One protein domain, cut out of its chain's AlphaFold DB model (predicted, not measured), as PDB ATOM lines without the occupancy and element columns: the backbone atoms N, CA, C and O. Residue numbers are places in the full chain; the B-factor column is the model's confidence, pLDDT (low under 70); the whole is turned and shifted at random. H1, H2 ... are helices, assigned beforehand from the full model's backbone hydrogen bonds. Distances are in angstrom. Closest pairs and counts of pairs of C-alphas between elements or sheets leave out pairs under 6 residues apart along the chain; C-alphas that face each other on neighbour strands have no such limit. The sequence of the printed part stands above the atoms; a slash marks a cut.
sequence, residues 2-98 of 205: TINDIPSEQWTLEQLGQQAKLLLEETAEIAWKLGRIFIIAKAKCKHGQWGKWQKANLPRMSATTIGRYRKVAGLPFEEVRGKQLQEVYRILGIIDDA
ATOM      1  N   THR A   2      24.203 -37.595  -5.051       78.31
ATOM      2  CA  THR A   2      25.384 -38.375  -5.398       78.31
ATOM      3  C   THR A   2      26.615 -37.747  -4.769       78.31
ATOM      4  O   THR A   2      26.639 -36.562  -4.448       78.31
ATOM      5  N   ILE A   3      27.668 -38.542  -4.626       75.44
ATOM      6  CA  ILE A   3      28.918 -38.120  -3.988       75.44
ATOM      7  C   ILE A   3      29.612 -36.960  -4.717       75.44
ATOM      8  O   ILE A   3      30.350 -36.191  -4.113       75.44
ATOM      9  N   ASN A   4      29.311 -36.793  -6.008       81.94
ATOM     10  CA  ASN A   4      29.870 -35.743  -6.856       81.94
ATOM     11  C   ASN A   4      29.061 -34.437  -6.818       81.94
ATOM     12  O   ASN A   4      29.451 -33.462  -7.460       81.94
ATOM     13  N   ASP A   5      27.926 -34.408  -6.114       84.44
ATOM     14  CA  ASP A   5      27.092 -33.214  -6.029       84.44
ATOM     15  C   ASP A   5      27.818 -32.138  -5.198       84.44
ATOM     16  O   ASP A   5      28.200 -32.367  -4.046       84.44
ATOM     17  N   ILE A   6      28.001 -30.949  -5.779       88.69
ATOM     18  CA  ILE A   6      28.583 -29.797  -5.080       88.69
ATOM     19  C   ILE A   6      27.506 -29.199  -4.161       88.69
ATOM     20  O   ILE A   6      26.433 -28.843  -4.663       88.69
ATOM     21  N   PRO A   7      27.766 -29.051  -2.847       88.94
ATOM     22  CA  PRO A   7      26.819 -28.424  -1.933       88.94
ATOM     23  C   PRO A   7      26.455 -27.004  -2.378       88.94
ATOM     24  O   PRO A   7      27.327 -26.216  -2.744       88.94
ATOM     25  N   SER A   8      25.165 -26.676  -2.322       90.19
ATOM     26  CA  SER A   8      24.630 -25.350  -2.651       90.19
ATOM     27  C   SER A   8      24.009 -24.705  -1.415       90.19
ATOM     28  O   SER A   8      23.428 -25.398  -0.584       90.19
ATOM     29  N   GLU A   9      24.053 -23.372  -1.331       91.88
ATOM     30  CA  GLU A   9      23.392 -22.583  -0.273       91.88
ATOM     31  C   GLU A   9      21.872 -22.820  -0.205       91.88
ATOM     32  O   GLU A   9      21.228 -22.520   0.795       91.88
ATOM     33  N   GLN A  10      21.292 -23.363  -1.275       94.31
ATOM     34  CA  GLN A  10      19.863 -23.658  -1.393       94.31
ATOM     35  C   GLN A  10      19.479 -25.026  -0.815       94.31
ATOM     36  O   GLN A  10      18.295 -25.359  -0.772       94.31
ATOM     37  N   TRP A  11      20.455 -25.852  -0.434       94.50
ATOM     38  CA  TRP A  11      20.188 -27.168   0.136       94.50
ATOM     39  C   TRP A  11      19.634 -27.059   1.551       94.50
ATOM     40  O   TRP A  11      20.007 -26.186   2.333       94.50
ATOM     41  N   THR A  12      18.750 -27.985   1.904       95.94
ATOM     42  CA  THR A  12      18.255 -28.099   3.275       95.94
ATOM     43  C   THR A  12      19.342 -28.652   4.203       95.94
ATOM     44  O   THR A  12      20.295 -29.299   3.768       95.94
ATOM     45  N   LEU A  13      19.184 -28.453   5.515       95.31
ATOM     46  CA  LEU A  13      20.092 -29.045   6.507       95.31
ATOM     47  C   LEU A  13      20.148 -30.576   6.407       95.31
ATOM     48  O   LEU A  13      21.218 -31.164   6.530       95.31
ATOM     49  N   GLU A  14      19.012 -31.222   6.134       94.25
ATOM     50  CA  GLU A  14      18.948 -32.674   5.948       94.25
ATOM     51  C   GLU A  14      19.763 -33.123   4.729       94.25
ATOM     52  O   GLU A  14      20.524 -34.085   4.801       94.25
ATOM     53  N   GLN A  15      19.654 -32.384   3.626       91.62
ATOM     54  CA  GLN A  15      20.420 -32.609   2.404       91.62
ATOM     55  C   GLN A  15      21.932 -32.451   2.629       91.62
ATOM     56  O   GLN A  15      22.716 -33.306   2.219       91.62
ATOM     57  N   LEU A  16      22.343 -31.398   3.340       91.81
ATOM     58  CA  LEU A  16      23.743 -31.189   3.722       91.81
ATOM     59  C   LEU A  16      24.256 -32.316   4.629       91.81
ATOM     60  O   LEU A  16      25.356 -32.821   4.411       91.81
ATOM     61  N   GLY A  17      23.451 -32.759   5.598       91.44
ATOM     62  CA  GLY A  17      23.786 -33.879   6.479       91.44
ATOM     63  C   GLY A  17      23.942 -35.205   5.728       91.44
ATOM     64  O   GLY A  17      24.903 -35.940   5.962       91.44
ATOM     65  N   GLN A  18      23.048 -35.496   4.779       91.06
ATOM     66  CA  GLN A  18      23.150 -36.681   3.920       91.06
ATOM     67  C   GLN A  18      24.417 -36.646   3.061       91.06
ATOM     68  O   GLN A  18      25.127 -37.649   2.984       91.06
ATOM     69  N   GLN A  19      24.739 -35.496   2.467       91.31
ATOM     70  CA  GLN A  19      25.955 -35.361   1.669       91.31
ATOM     71  C   GLN A  19      27.219 -35.501   2.521       91.31
ATOM     72  O   GLN A  19      28.148 -36.202   2.122       91.31
ATOM     73  N   ALA A  20      27.249 -34.894   3.710       89.56
ATOM     74  CA  ALA A  20      28.365 -35.037   4.639       89.56
ATOM     75  C   ALA A  20      28.597 -36.510   5.008       89.56
ATOM     76  O   ALA A  20      29.731 -36.984   4.962       89.56
ATOM     77  N   LYS A  21      27.524 -37.259   5.293       89.62
ATOM     78  CA  LYS A  21      27.606 -38.697   5.572       89.62
ATOM     79  C   LYS A  21      28.211 -39.477   4.400       89.62
ATOM     80  O   LYS A  21      29.137 -40.253   4.621       89.62
ATOM     81  N   LEU A  22      27.739 -39.239   3.174       89.81
ATOM     82  CA  LEU A  22      28.267 -39.903   1.977       89.81
ATOM     83  C   LEU A  22      29.760 -39.613   1.772       89.81
ATOM     84  O   LEU A  22      30.536 -40.529   1.511       89.81
ATOM     85  N   LEU A  23      30.185 -38.359   1.946       88.44
ATOM     86  CA  LEU A  23      31.594 -37.970   1.818       88.44
ATOM     87  C   LEU A  23      32.477 -38.588   2.915       88.44
ATOM     88  O   LEU A  23      33.624 -38.960   2.657       88.44
ATOM     89  N   LEU A  24      31.963 -38.732   4.139       88.12
ATOM     90  CA  LEU A  24      32.679 -39.403   5.231       88.12
ATOM     91  C   LEU A  24      32.864 -40.904   4.966       88.12
ATOM     92  O   LEU A  24      33.927 -41.447   5.276       88.12
ATOM     93  N   GLU A  25      31.864 -41.557   4.373       90.44
ATOM     94  CA  GLU A  25      31.965 -42.945   3.905       90.44
ATOM     95  C   GLU A  25      32.983 -43.070   2.756       90.44
ATOM     96  O   GLU A  25      33.864 -43.932   2.792       90.44
ATOM     97  N   GLU A  26      32.967 -42.148   1.785       92.31
ATOM     98  CA  GLU A  26      33.967 -42.119   0.706       92.31
ATOM     99  C   GLU A  26      35.387 -41.956   1.239       92.31
ATOM    100  O   GLU A  26      36.333 -42.586   0.762       92.31
ATOM    101  N   THR A  27      35.543 -41.116   2.258       93.00
ATOM    102  CA  THR A  27      36.837 -40.853   2.879       93.00
ATOM    103  C   THR A  27      37.438 -42.136   3.457       93.00
ATOM    104  O   THR A  27      38.653 -42.338   3.364       93.00
ATOM    105  N   ALA A  28      36.614 -43.042   3.996       93.31
ATOM    106  CA  ALA A  28      37.066 -44.352   4.459       93.31
ATOM    107  C   ALA A  28      37.566 -45.226   3.299       93.31
ATOM    108  O   ALA A  28      38.654 -45.807   3.374       93.31
ATOM    109  N   GLU A  29      36.830 -45.261   2.186       95.12
ATOM    110  CA  GLU A  29      37.253 -45.989   0.989       95.12
ATOM    111  C   GLU A  29      38.547 -45.424   0.388       95.12
ATOM    112  O   GLU A  29      39.434 -46.180  -0.022       95.12
ATOM    113  N   ILE A  30      38.684 -44.098   0.338       94.75
ATOM    114  CA  ILE A  30      39.895 -43.415  -0.129       94.75
ATOM    115  C   ILE A  30      41.074 -43.768   0.780       94.75
ATOM    116  O   ILE A  30      42.145 -44.118   0.277       94.75
ATOM    117  N   ALA A  31      40.888 -43.740   2.103       96.06
ATOM    118  CA  ALA A  31      41.909 -44.134   3.068       96.06
ATOM    119  C   ALA A  31      42.373 -45.582   2.850       96.06
ATOM    120  O   ALA A  31      43.579 -45.847   2.841       96.06
ATOM    121  N   TRP A  32      41.445 -46.509   2.597       97.94
ATOM    122  CA  TRP A  32      41.774 -47.897   2.269       97.94
ATOM    123  C   TRP A  32      42.575 -48.005   0.967       97.94
ATOM    124  O   TRP A  32      43.647 -48.617   0.948       97.94
ATOM    125  N   LYS A  33      42.122 -47.352  -0.113       97.25
ATOM    126  CA  LYS A  33      42.810 -47.347  -1.420       97.25
ATOM    127  C   LYS A  33      44.228 -46.781  -1.297       97.25
ATOM    128  O   LYS A  33      45.182 -47.393  -1.781       97.25
ATOM    129  N   LEU A  34      44.391 -45.660  -0.593       96.56
ATOM    130  CA  LEU A  34      45.698 -45.067  -0.299       96.56
ATOM    131  C   LEU A  34      46.575 -46.017   0.520       96.56
ATOM    132  O   LEU A  34      47.737 -46.228   0.179       96.56
ATOM    133  N   GLY A  35      46.022 -46.655   1.550       96.94
ATOM    134  CA  GLY A  35      46.724 -47.661   2.339       96.94
ATOM    135  C   GLY A  35      47.249 -48.824   1.497       96.94
ATOM    136  O   GLY A  35      48.417 -49.200   1.632       96.94
ATOM    137  N   ARG A  36      46.436 -49.343   0.568       97.69
ATOM    138  CA  ARG A  36      46.845 -50.383  -0.392       97.69
ATOM    139  C   ARG A  36      47.970 -49.901  -1.298       97.69
ATOM    140  O   ARG A  36      48.967 -50.609  -1.446       97.69
ATOM    141  N   ILE A  37      47.855 -48.688  -1.845       96.94
ATOM    142  CA  ILE A  37      48.920 -48.061  -2.641       96.94
ATOM    143  C   ILE A  37      50.213 -47.997  -1.826       96.94
ATOM    144  O   ILE A  37      51.267 -48.373  -2.333       96.94
ATOM    145  N   PHE A  38      50.156 -47.590  -0.558       96.38
ATOM    146  CA  PHE A  38      51.340 -47.481   0.295       96.38
ATOM    147  C   PHE A  38      51.973 -48.837   0.602       96.38
ATOM    148  O   PHE A  38      53.198 -48.937   0.612       96.38
ATOM    149  N   ILE A  39      51.174 -49.881   0.833       95.75
ATOM    150  CA  ILE A  39      51.677 -51.250   1.020       95.75
ATOM    151  C   ILE A  39      52.422 -51.711  -0.239       95.75
ATOM    152  O   ILE A  39      53.575 -52.133  -0.145       95.75
ATOM    153  N   ILE A  40      51.804 -51.561  -1.413       96.25
ATOM    154  CA  ILE A  40      52.387 -51.977  -2.697       96.25
ATOM    155  C   ILE A  40      53.643 -51.157  -3.020       96.25
ATOM    156  O   ILE A  40      54.673 -51.714  -3.393       96.25
ATOM    157  N   ALA A  41      53.585 -49.835  -2.860       94.56
ATOM    158  CA  ALA A  41      54.711 -48.945  -3.125       94.56
ATOM    159  C   ALA A  41      55.889 -49.234  -2.189       94.56
ATOM    160  O   ALA A  41      57.032 -49.281  -2.648       94.56
ATOM    161  N   LYS A  42      55.626 -49.492  -0.900       94.31
ATOM    162  CA  LYS A  42      56.668 -49.855   0.066       94.31
ATOM    163  C   LYS A  42      57.323 -51.189  -0.287       94.31
ATOM    164  O   LYS A  42      58.541 -51.268  -0.217       94.31
ATOM    165  N   ALA A  43      56.550 -52.191  -0.706       94.50
ATOM    166  CA  ALA A  43      57.084 -53.488  -1.133       94.50
ATOM    167  C   ALA A  43      57.959 -53.391  -2.398       94.50
ATOM    168  O   ALA A  43      58.918 -54.140  -2.547       94.50
ATOM    169  N   LYS A  44      57.668 -52.440  -3.295       95.06
ATOM    170  CA  LYS A  44      58.478 -52.173  -4.497       95.06
ATOM    171  C   LYS A  44      59.749 -51.364  -4.217       95.06
ATOM    172  O   LYS A  44      60.637 -51.304  -5.067       95.06
ATOM    173  N   CYS A  45      59.830 -50.699  -3.069       92.75
ATOM    174  CA  CYS A  45      60.987 -49.896  -2.696       92.75
ATOM    175  C   CYS A  45      62.108 -50.784  -2.149       92.75
ATOM    176  O   CYS A  45      61.885 -51.599  -1.255       92.75
ATOM    177  N   LYS A  46      63.345 -50.559  -2.604       93.69
ATOM    178  CA  LYS A  46      64.525 -51.156  -1.958       93.69
ATOM    179  C   LYS A  46      64.723 -50.561  -0.557       93.69
ATOM    180  O   LYS A  46      64.192 -49.486  -0.248       93.69
ATOM    181  N   HIS A  47      65.531 -51.222   0.274       88.94
ATOM    182  CA  HIS A  47      65.883 -50.718   1.604       88.94
ATOM    183  C   HIS A  47      66.356 -49.249   1.535       88.94
ATOM    184  O   HIS A  47      67.119 -48.865   0.648       88.94
ATOM    185  N   GLY A  48      65.825 -48.396   2.417       90.00
ATOM    186  CA  GLY A  48      66.119 -46.955   2.452       90.00
ATOM    187  C   GLY A  48      65.468 -46.086   1.357       90.00
ATOM    188  O   GLY A  48      65.527 -44.859   1.447       90.00
ATOM    189  N   GLN A  49      64.807 -46.656   0.340       94.31
ATOM    190  CA  GLN A  49      64.172 -45.865  -0.733       94.31
ATOM    191  C   GLN A  49      62.772 -45.357  -0.380       94.31
ATOM    192  O   GLN A  49      62.338 -44.338  -0.920       94.31
ATOM    193  N   TRP A  50      62.091 -46.013   0.561       93.31
ATOM    194  CA  TRP A  50      60.722 -45.675   0.955       93.31
ATOM    195  C   TRP A  50      60.563 -44.203   1.361       93.31
ATOM    196  O   TRP A  50      59.702 -43.509   0.829       93.31
ATOM    197  N   GLY A  51      61.445 -43.687   2.222       91.81
ATOM    198  CA  GLY A  51      61.374 -42.292   2.668       91.81
ATOM    199  C   GLY A  51      61.577 -41.272   1.539       91.81
ATOM    200  O   GLY A  51      60.962 -40.207   1.555       91.81
ATOM    201  N   LYS A  52      62.394 -41.597   0.525       93.62
ATOM    202  CA  LYS A  52      62.578 -40.743  -0.664       93.62
ATOM    203  C   LYS A  52      61.321 -40.738  -1.531       93.62
ATOM    204  O   LYS A  52      60.868 -39.672  -1.940       93.62
ATOM    205  N   TRP A  53      60.736 -41.915  -1.755       94.25
ATOM    206  CA  TRP A  53      59.496 -42.057  -2.513       94.25
ATOM    207  C   TRP A  53      58.333 -41.315  -1.843       94.25
ATOM    208  O   TRP A  53      57.616 -40.574  -2.515       94.25
ATOM    209  N   GLN A  54      58.193 -41.440  -0.518       93.50
ATOM    210  CA  GLN A  54      57.172 -40.725   0.250       93.50
ATOM    211  C   GLN A  54      57.295 -39.210   0.085       93.50
ATOM    212  O   GLN A  54      56.315 -38.559  -0.254       93.50
ATOM    213  N   LYS A  55      58.492 -38.638   0.265       92.31
ATOM    214  CA  LYS A  55      58.697 -37.186   0.140       92.31
ATOM    215  C   LYS A  55      58.417 -36.663  -1.271       92.31
ATOM    216  O   LYS A  55      57.906 -35.558  -1.407       92.31
ATOM    217  N   ALA A  56      58.736 -37.448  -2.300       93.88
ATOM    218  CA  ALA A  56      58.523 -37.056  -3.692       93.88
ATOM    219  C   ALA A  56      57.039 -37.068  -4.100       93.88
ATOM    220  O   ALA A  56      56.613 -36.199  -4.851       93.88
ATOM    221  N   ASN A  57      56.258 -38.036  -3.611       94.50
ATOM    222  CA  ASN A  57      54.874 -38.245  -4.061       94.50
ATOM    223  C   ASN A  57      53.822 -37.730  -3.069       94.50
ATOM    224  O   ASN A  57      52.699 -37.430  -3.459       94.50
ATOM    225  N   LEU A  58      54.167 -37.636  -1.783       92.94
ATOM    226  CA  LEU A  58      53.257 -37.302  -0.685       92.94
ATOM    227  C   LEU A  58      53.869 -36.215   0.222       92.94
ATOM    228  O   LEU A  58      53.962 -36.410   1.436       92.94
ATOM    229  N   PRO A  59      54.285 -35.051  -0.317       89.38
ATOM    230  CA  PRO A  59      55.070 -34.061   0.430       89.38
ATOM    231  C   PRO A  59      54.339 -33.467   1.641       89.38
ATOM    232  O   PRO A  59      54.976 -32.924   2.538       89.38
ATOM    233  N   ARG A  60      53.004 -33.555   1.669       90.06
ATOM    234  CA  ARG A  60      52.150 -32.996   2.729       90.06
ATOM    235  C   ARG A  60      51.546 -34.050   3.656       90.06
ATOM    236  O   ARG A  60      50.832 -33.688   4.585       90.06
ATOM    237  N   MET A  61      51.788 -35.340   3.414       91.00
ATOM    238  CA  MET A  61      51.188 -36.401   4.221       91.00
ATOM    239  C   MET A  61      52.136 -36.835   5.338       91.00
ATOM    240  O   MET A  61      53.289 -37.186   5.090       91.00
ATOM    241  N   SER A  62      51.641 -36.837   6.576       91.06
ATOM    242  CA  SER A  62      52.434 -37.266   7.728       91.06
ATOM    243  C   SER A  62      52.696 -38.778   7.704       91.06
ATOM    244  O   SER A  62      51.886 -39.566   7.204       91.06
ATOM    245  N   ALA A  63      53.811 -39.203   8.306       88.50
ATOM    246  CA  ALA A  63      54.106 -40.624   8.491       88.50
ATOM    247  C   ALA A  63      53.014 -41.335   9.313       88.50
ATOM    248  O   ALA A  63      52.679 -42.483   9.020       88.50
ATOM    249  N   THR A  64      52.415 -40.636  10.283       92.06
ATOM    250  CA  THR A  64      51.301 -41.129  11.103       92.06
ATOM    251  C   THR A  64      50.064 -41.421  10.258       92.06
ATOM    252  O   THR A  64      49.513 -42.516  10.351       92.06
ATOM    253  N   THR A  65      49.654 -40.496   9.383       92.38
ATOM    254  CA  THR A  65      48.517 -40.696   8.467       92.38
ATOM    255  C   THR A  65      48.768 -41.879   7.536       92.38
ATOM    256  O   THR A  65      47.908 -42.744   7.389       92.38
ATOM    257  N   ILE A  66      49.976 -41.980   6.974       93.06
ATOM    258  CA  ILE A  66      50.376 -43.121   6.138       93.06
ATOM    259  C   ILE A  66      50.289 -44.431   6.930       93.06
ATOM    260  O   ILE A  66      49.805 -45.436   6.412       93.06
ATOM    261  N   GLY A  67      50.737 -44.433   8.188       92.38
ATOM    262  CA  GLY A  67      50.619 -45.574   9.093       92.38
ATOM    263  C   GLY A  67      49.166 -45.988   9.329       92.38
ATOM    264  O   GLY A  67      48.843 -47.162   9.163       92.38
ATOM    265  N   ARG A  68      48.283 -45.029   9.641       94.50
ATOM    266  CA  ARG A  68      46.844 -45.267   9.843       94.50
ATOM    267  C   ARG A  68      46.186 -45.841   8.590       94.50
ATOM    268  O   ARG A  68      45.536 -46.872   8.678       94.50
ATOM    269  N   TYR A  69      46.425 -45.263   7.414       96.50
ATOM    270  CA  TYR A  69      45.855 -45.777   6.162       96.50
ATOM    271  C   TYR A  69      46.370 -47.178   5.822       96.50
ATOM    272  O   TYR A  69      45.601 -48.028   5.383       96.50
ATOM    273  N   ARG A  70      47.648 -47.478   6.093       96.06
ATOM    274  CA  ARG A  70      48.170 -48.848   5.949       96.06
ATOM    275  C   ARG A  70      47.496 -49.839   6.902       96.06
ATOM    276  O   ARG A  70      47.299 -50.976   6.490       96.06
ATOM    277  N   LYS A  71      47.136 -49.429   8.127       95.81
ATOM    278  CA  LYS A  71      46.331 -50.253   9.048       95.81
ATOM    279  C   LYS A  71      44.915 -50.474   8.506       95.81
ATOM    280  O   LYS A  71      44.469 -51.612   8.474       95.81
ATOM    281  N   VAL A  72      44.263 -49.423   7.999       96.06
ATOM    282  CA  VAL A  72      42.937 -49.514   7.352       96.06
ATOM    283  C   VAL A  72      42.947 -50.504   6.190       96.06
ATOM    284  O   VAL A  72      42.069 -51.352   6.092       96.06
ATOM    285  N   ALA A  73      43.982 -50.468   5.354       96.81
ATOM    286  CA  ALA A  73      44.155 -51.403   4.244       96.81
ATOM    287  C   ALA A  73      44.471 -52.856   4.653       96.81
ATOM    288  O   ALA A  73      44.616 -53.710   3.774       96.81
ATOM    289  N   GLY A  74      44.628 -53.126   5.953       93.56
ATOM    290  CA  GLY A  74      44.702 -54.475   6.507       93.56
ATOM    291  C   GLY A  74      43.336 -55.157   6.624       93.56
ATOM    292  O   GLY A  74      43.294 -56.381   6.676       93.56
ATOM    293  N   LEU A  75      42.242 -54.388   6.618       94.56
ATOM    294  CA  LEU A  75      40.880 -54.921   6.612       94.56
ATOM    295  C   LEU A  75      40.437 -55.301   5.187       94.56
ATOM    296  O   LEU A  75      40.883 -54.670   4.214       94.56
ATOM    297  N   PRO A  76      39.528 -56.284   5.042       95.88
ATOM    298  CA  PRO A  76      38.786 -56.500   3.804       95.88
ATOM    299  C   PRO A  76      38.081 -55.215   3.354       95.88
ATOM    300  O   PRO A  76      37.612 -54.427   4.176       95.88
ATOM    301  N   PHE A  77      37.997 -54.981   2.042       94.62
ATOM    302  CA  PHE A  77      37.378 -53.755   1.521       94.62
ATOM    303  C   PHE A  77      35.890 -53.679   1.887       94.62
ATOM    304  O   PHE A  77      35.361 -52.608   2.172       94.62
ATOM    305  N   GLU A  78      35.238 -54.834   1.938       94.75
ATOM    306  CA  GLU A  78      33.846 -55.034   2.317       94.75
ATOM    307  C   GLU A  78      33.567 -54.575   3.751       94.75
ATOM    308  O   GLU A  78      32.469 -54.103   4.028       94.75
ATOM    309  N   GLU A  79      34.557 -54.662   4.642       92.62
ATOM    310  CA  GLU A  79      34.434 -54.191   6.024       92.62
ATOM    311  C   GLU A  79      34.597 -52.674   6.150       92.62
ATOM    312  O   GLU A  79      34.147 -52.097   7.134       92.62
ATOM    313  N   VAL A  80      35.215 -52.017   5.165       94.00
ATOM    314  CA  VAL A  80      35.387 -50.556   5.130       94.00
ATOM    315  C   VAL A  80      34.246 -49.872   4.381       94.00
ATOM    316  O   VAL A  80      33.859 -48.753   4.713       94.00
ATOM    317  N   ARG A  81      33.704 -50.532   3.356       93.31
ATOM    318  CA  ARG A  81      32.676 -49.971   2.482       93.31
ATOM    319  C   ARG A  81      31.414 -49.598   3.266       93.31
ATOM    320  O   ARG A  81      30.852 -50.421   3.981       93.31
ATOM    321  N   GLY A  82      30.944 -48.363   3.078       90.62
ATOM    322  CA  GLY A  82      29.748 -47.841   3.751       90.62
ATOM    323  C   GLY A  82      29.937 -47.516   5.236       90.62
ATOM    324  O   GLY A  82      28.956 -47.220   5.914       90.62
ATOM    325  N   LYS A  83      31.173 -47.566   5.753       92.62
ATOM    326  CA  LYS A  83      31.519 -47.081   7.094       92.62
ATOM    327  C   LYS A  83      32.202 -45.730   7.019       92.62
ATOM    328  O   LYS A  83      32.929 -45.436   6.074       92.62
ATOM    329  N   GLN A  84      32.042 -44.930   8.065       93.50
ATOM    330  CA  GLN A  84      32.817 -43.701   8.215       93.50
ATOM    331  C   GLN A  84      34.241 -44.015   8.679       93.50
ATOM    332  O   GLN A  84      34.478 -44.970   9.418       93.50
ATOM    333  N   LEU A  85      35.206 -43.173   8.299       91.25
ATOM    334  CA  LEU A  85      36.618 -43.406   8.627       91.25
ATOM    335  C   LEU A  85      36.873 -43.511  10.143       91.25
ATOM    336  O   LEU A  85      37.706 -44.311  10.564       91.25
ATOM    337  N   GLN A  86      36.154 -42.738  10.962       90.81
ATOM    338  CA  GLN A  86      36.244 -42.819  12.426       90.81
ATOM    339  C   GLN A  86      35.781 -44.179  12.959       90.81
ATOM    340  O   GLN A  86      36.461 -44.764  13.795       90.81
ATOM    341  N   GLU A  87      34.682 -44.724  12.435       91.62
ATOM    342  CA  GLU A  87      34.196 -46.058  12.810       91.62
ATOM    343  C   GLU A  87      35.247 -47.128  12.489       91.62
ATOM    344  O   GLU A  87      35.557 -47.979  13.319       91.62
ATOM    345  N   VAL A  88      35.875 -47.031  11.314       93.00
ATOM    346  CA  VAL A  88      36.975 -47.923  10.922       93.00
ATOM    347  C   VAL A  88      38.181 -47.765  11.853       93.00
ATOM    348  O   VAL A  88      38.829 -48.748  12.207       93.00
ATOM    349  N   TYR A  89      38.489 -46.544  12.292       93.38
ATOM    350  CA  TYR A  89      39.546 -46.309  13.273       93.38
ATOM    351  C   TYR A  89      39.236 -46.903  14.646       93.38
ATOM    352  O   TYR A  89      40.157 -47.450  15.250       93.38
ATOM    353  N   ARG A  90      37.982 -46.874  15.105       91.25
ATOM    354  CA  ARG A  90      37.566 -47.551  16.344       91.25
ATOM    355  C   ARG A  90      37.692 -49.068  16.226       91.25
ATOM    356  O   ARG A  90      38.289 -49.692  17.094       91.25
ATOM    357  N   ILE A  91      37.245 -49.653  15.107       90.69
ATOM    358  CA  ILE A  91      37.421 -51.094  14.820       90.69
ATOM    359  C   ILE A  91      38.900 -51.499  14.914       90.69
ATOM    360  O   ILE A  91      39.232 -52.576  15.401       90.69
ATOM    361  N   LEU A  92      39.802 -50.621  14.471       90.38
ATOM    362  CA  LEU A  92      41.248 -50.843  14.494       90.38
ATOM    363  C   LEU A  92      41.934 -50.448  15.812       90.38
ATOM    364  O   LEU A  92      43.164 -50.548  15.883       90.38
ATOM    365  N   GLY A  93      41.195 -49.954  16.811       89.25
ATOM    366  CA  GLY A  93      41.753 -49.439  18.067       89.25
ATOM    367  C   GLY A  93      42.738 -48.281  17.859       89.25
ATOM    368  O   GLY A  93      43.773 -48.209  18.514       89.25
ATOM    369  N   ILE A  94      42.497 -47.430  16.856       86.56
ATOM    370  CA  ILE A  94      43.324 -46.247  16.554       86.56
ATOM    371  C   ILE A  94      42.861 -45.024  17.359       86.56
ATOM    372  O   ILE A  94      43.669 -44.123  17.582       86.56
ATOM    373  N   ILE A  95      41.580 -44.985  17.733       81.19
ATOM    374  CA  ILE A  95      40.926 -43.928  18.514       81.19
ATOM    375  C   ILE A  95      40.089 -44.621  19.596       81.19
ATOM    376  O   ILE A  95      39.484 -45.655  19.298       81.19
ATOM    377  N   ASP A  96      40.062 -44.053  20.802       69.12
ATOM    378  CA  ASP A  96      39.247 -44.523  21.926       69.12
ATOM    379  C   ASP A  96      37.885 -43.805  21.956       69.12
ATOM    380  O   ASP A  96      37.784 -42.630  21.605       69.12
ATOM    381  N   ASP A  97      36.834 -44.484  22.429       59.25
ATOM    382  CA  ASP A  97      35.459 -43.942  22.511       59.25
ATOM    383  C   ASP A  97      35.325 -42.708  23.432       59.25
ATOM    384  O   ASP A  97      34.289 -42.044  23.441       59.25
ATOM    385  N   ALA A  98      36.360 -42.389  24.212       55.28
ATOM    386  CA  ALA A  98      36.383 -41.241  25.115       55.28
ATOM    387  C   ALA A  98      36.573 -39.889  24.396       55.28
ATOM    388  O   ALA A  98      36.219 -38.860  24.965       55.28
TER     389      ALA A  98
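Overview. This is residues 2 to 98 of the 205 residues of an uncharacterized protein of Limnoglobus roseus (UniProt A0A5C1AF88). One long helix, H1, runs nearly the length of the domain like a rod, and the short helices H3, H4 and H5 pack on its middle portion, with H3 crossing it almost at a right angle. H2 folds back near the last end of H1 without packing firmly on it, while at the other end residues 9 to 14 stick out free and no other helix touches the first turns of H1. The printed part has 97 residues with five named helices, in the order H1, H2, H3, H4, H5, and no named strand; the class is all helix. The whole is loose, with a radius of gyration of the C-alphas of 16.1 A, and elongated, spanning 53 by 28 by 26 A.

Along the chain. H1, residues 13 to 44, is the longest helix, 46.1 A from C-alpha 13 at (20.092, -29.045, 6.507) to C-alpha 44 at (58.478, -52.173, -4.497). H2 holds residues 50 to 57 and measures 10.7 A, and H3 holds residues 63 to 72 and measures 14.3 A. H4, residues 77 to 80, is 5.2 A long. H5, residues 85 to 91, is 9.9 A long and ends with C-alpha 91 at (37.421, -51.094, 14.820).

Arrangement. H1 is the hub, touching three other helices. With its residues 31 to 39 alone it touches H3, about perpendicular at 81 degrees; the closest C-alphas are those of Gly 35 and Arg 70, 4.1 A apart. With residues 24 to 31 alone it touches H5, the same way at a steep tilt of 66 degrees; the closest C-alphas, of Ala 28 and Leu 85, are 4.3 A apart. With residues 28 to 32 alone it touches H4, and the closest C-alphas, of Glu 29 and Val 80, are 6.4 A apart. H2 is close to H1 but not clearly touching, the closest C-alphas being those of Lys 42 and Trp 50 at 5.9 A; the two run opposite ways at a steep tilt of 46 degrees. H3 and H5 are close but not clearly touching, with the C-alphas of Val 72 and Val 88 closest at 7.1 A. H2 is apart from H3, H4 and H5. Every O i to N i+4 pair is within hydrogen-bond range in H1, H2, H3 and H5; H4 is too short for such a pair.

Size, cuts and confidence. The C-alphas of Gln 10 and His 47, the two farthest apart, are 53.5 A from each other. The printed part has no cut, and the links from H1 to H2, H2 to H3, H3 to H4 and H4 to H5 are tight. The mean pLDDT of the printed part is 91.3, and the model's confidence is low, under 70, at residues 96 to 98.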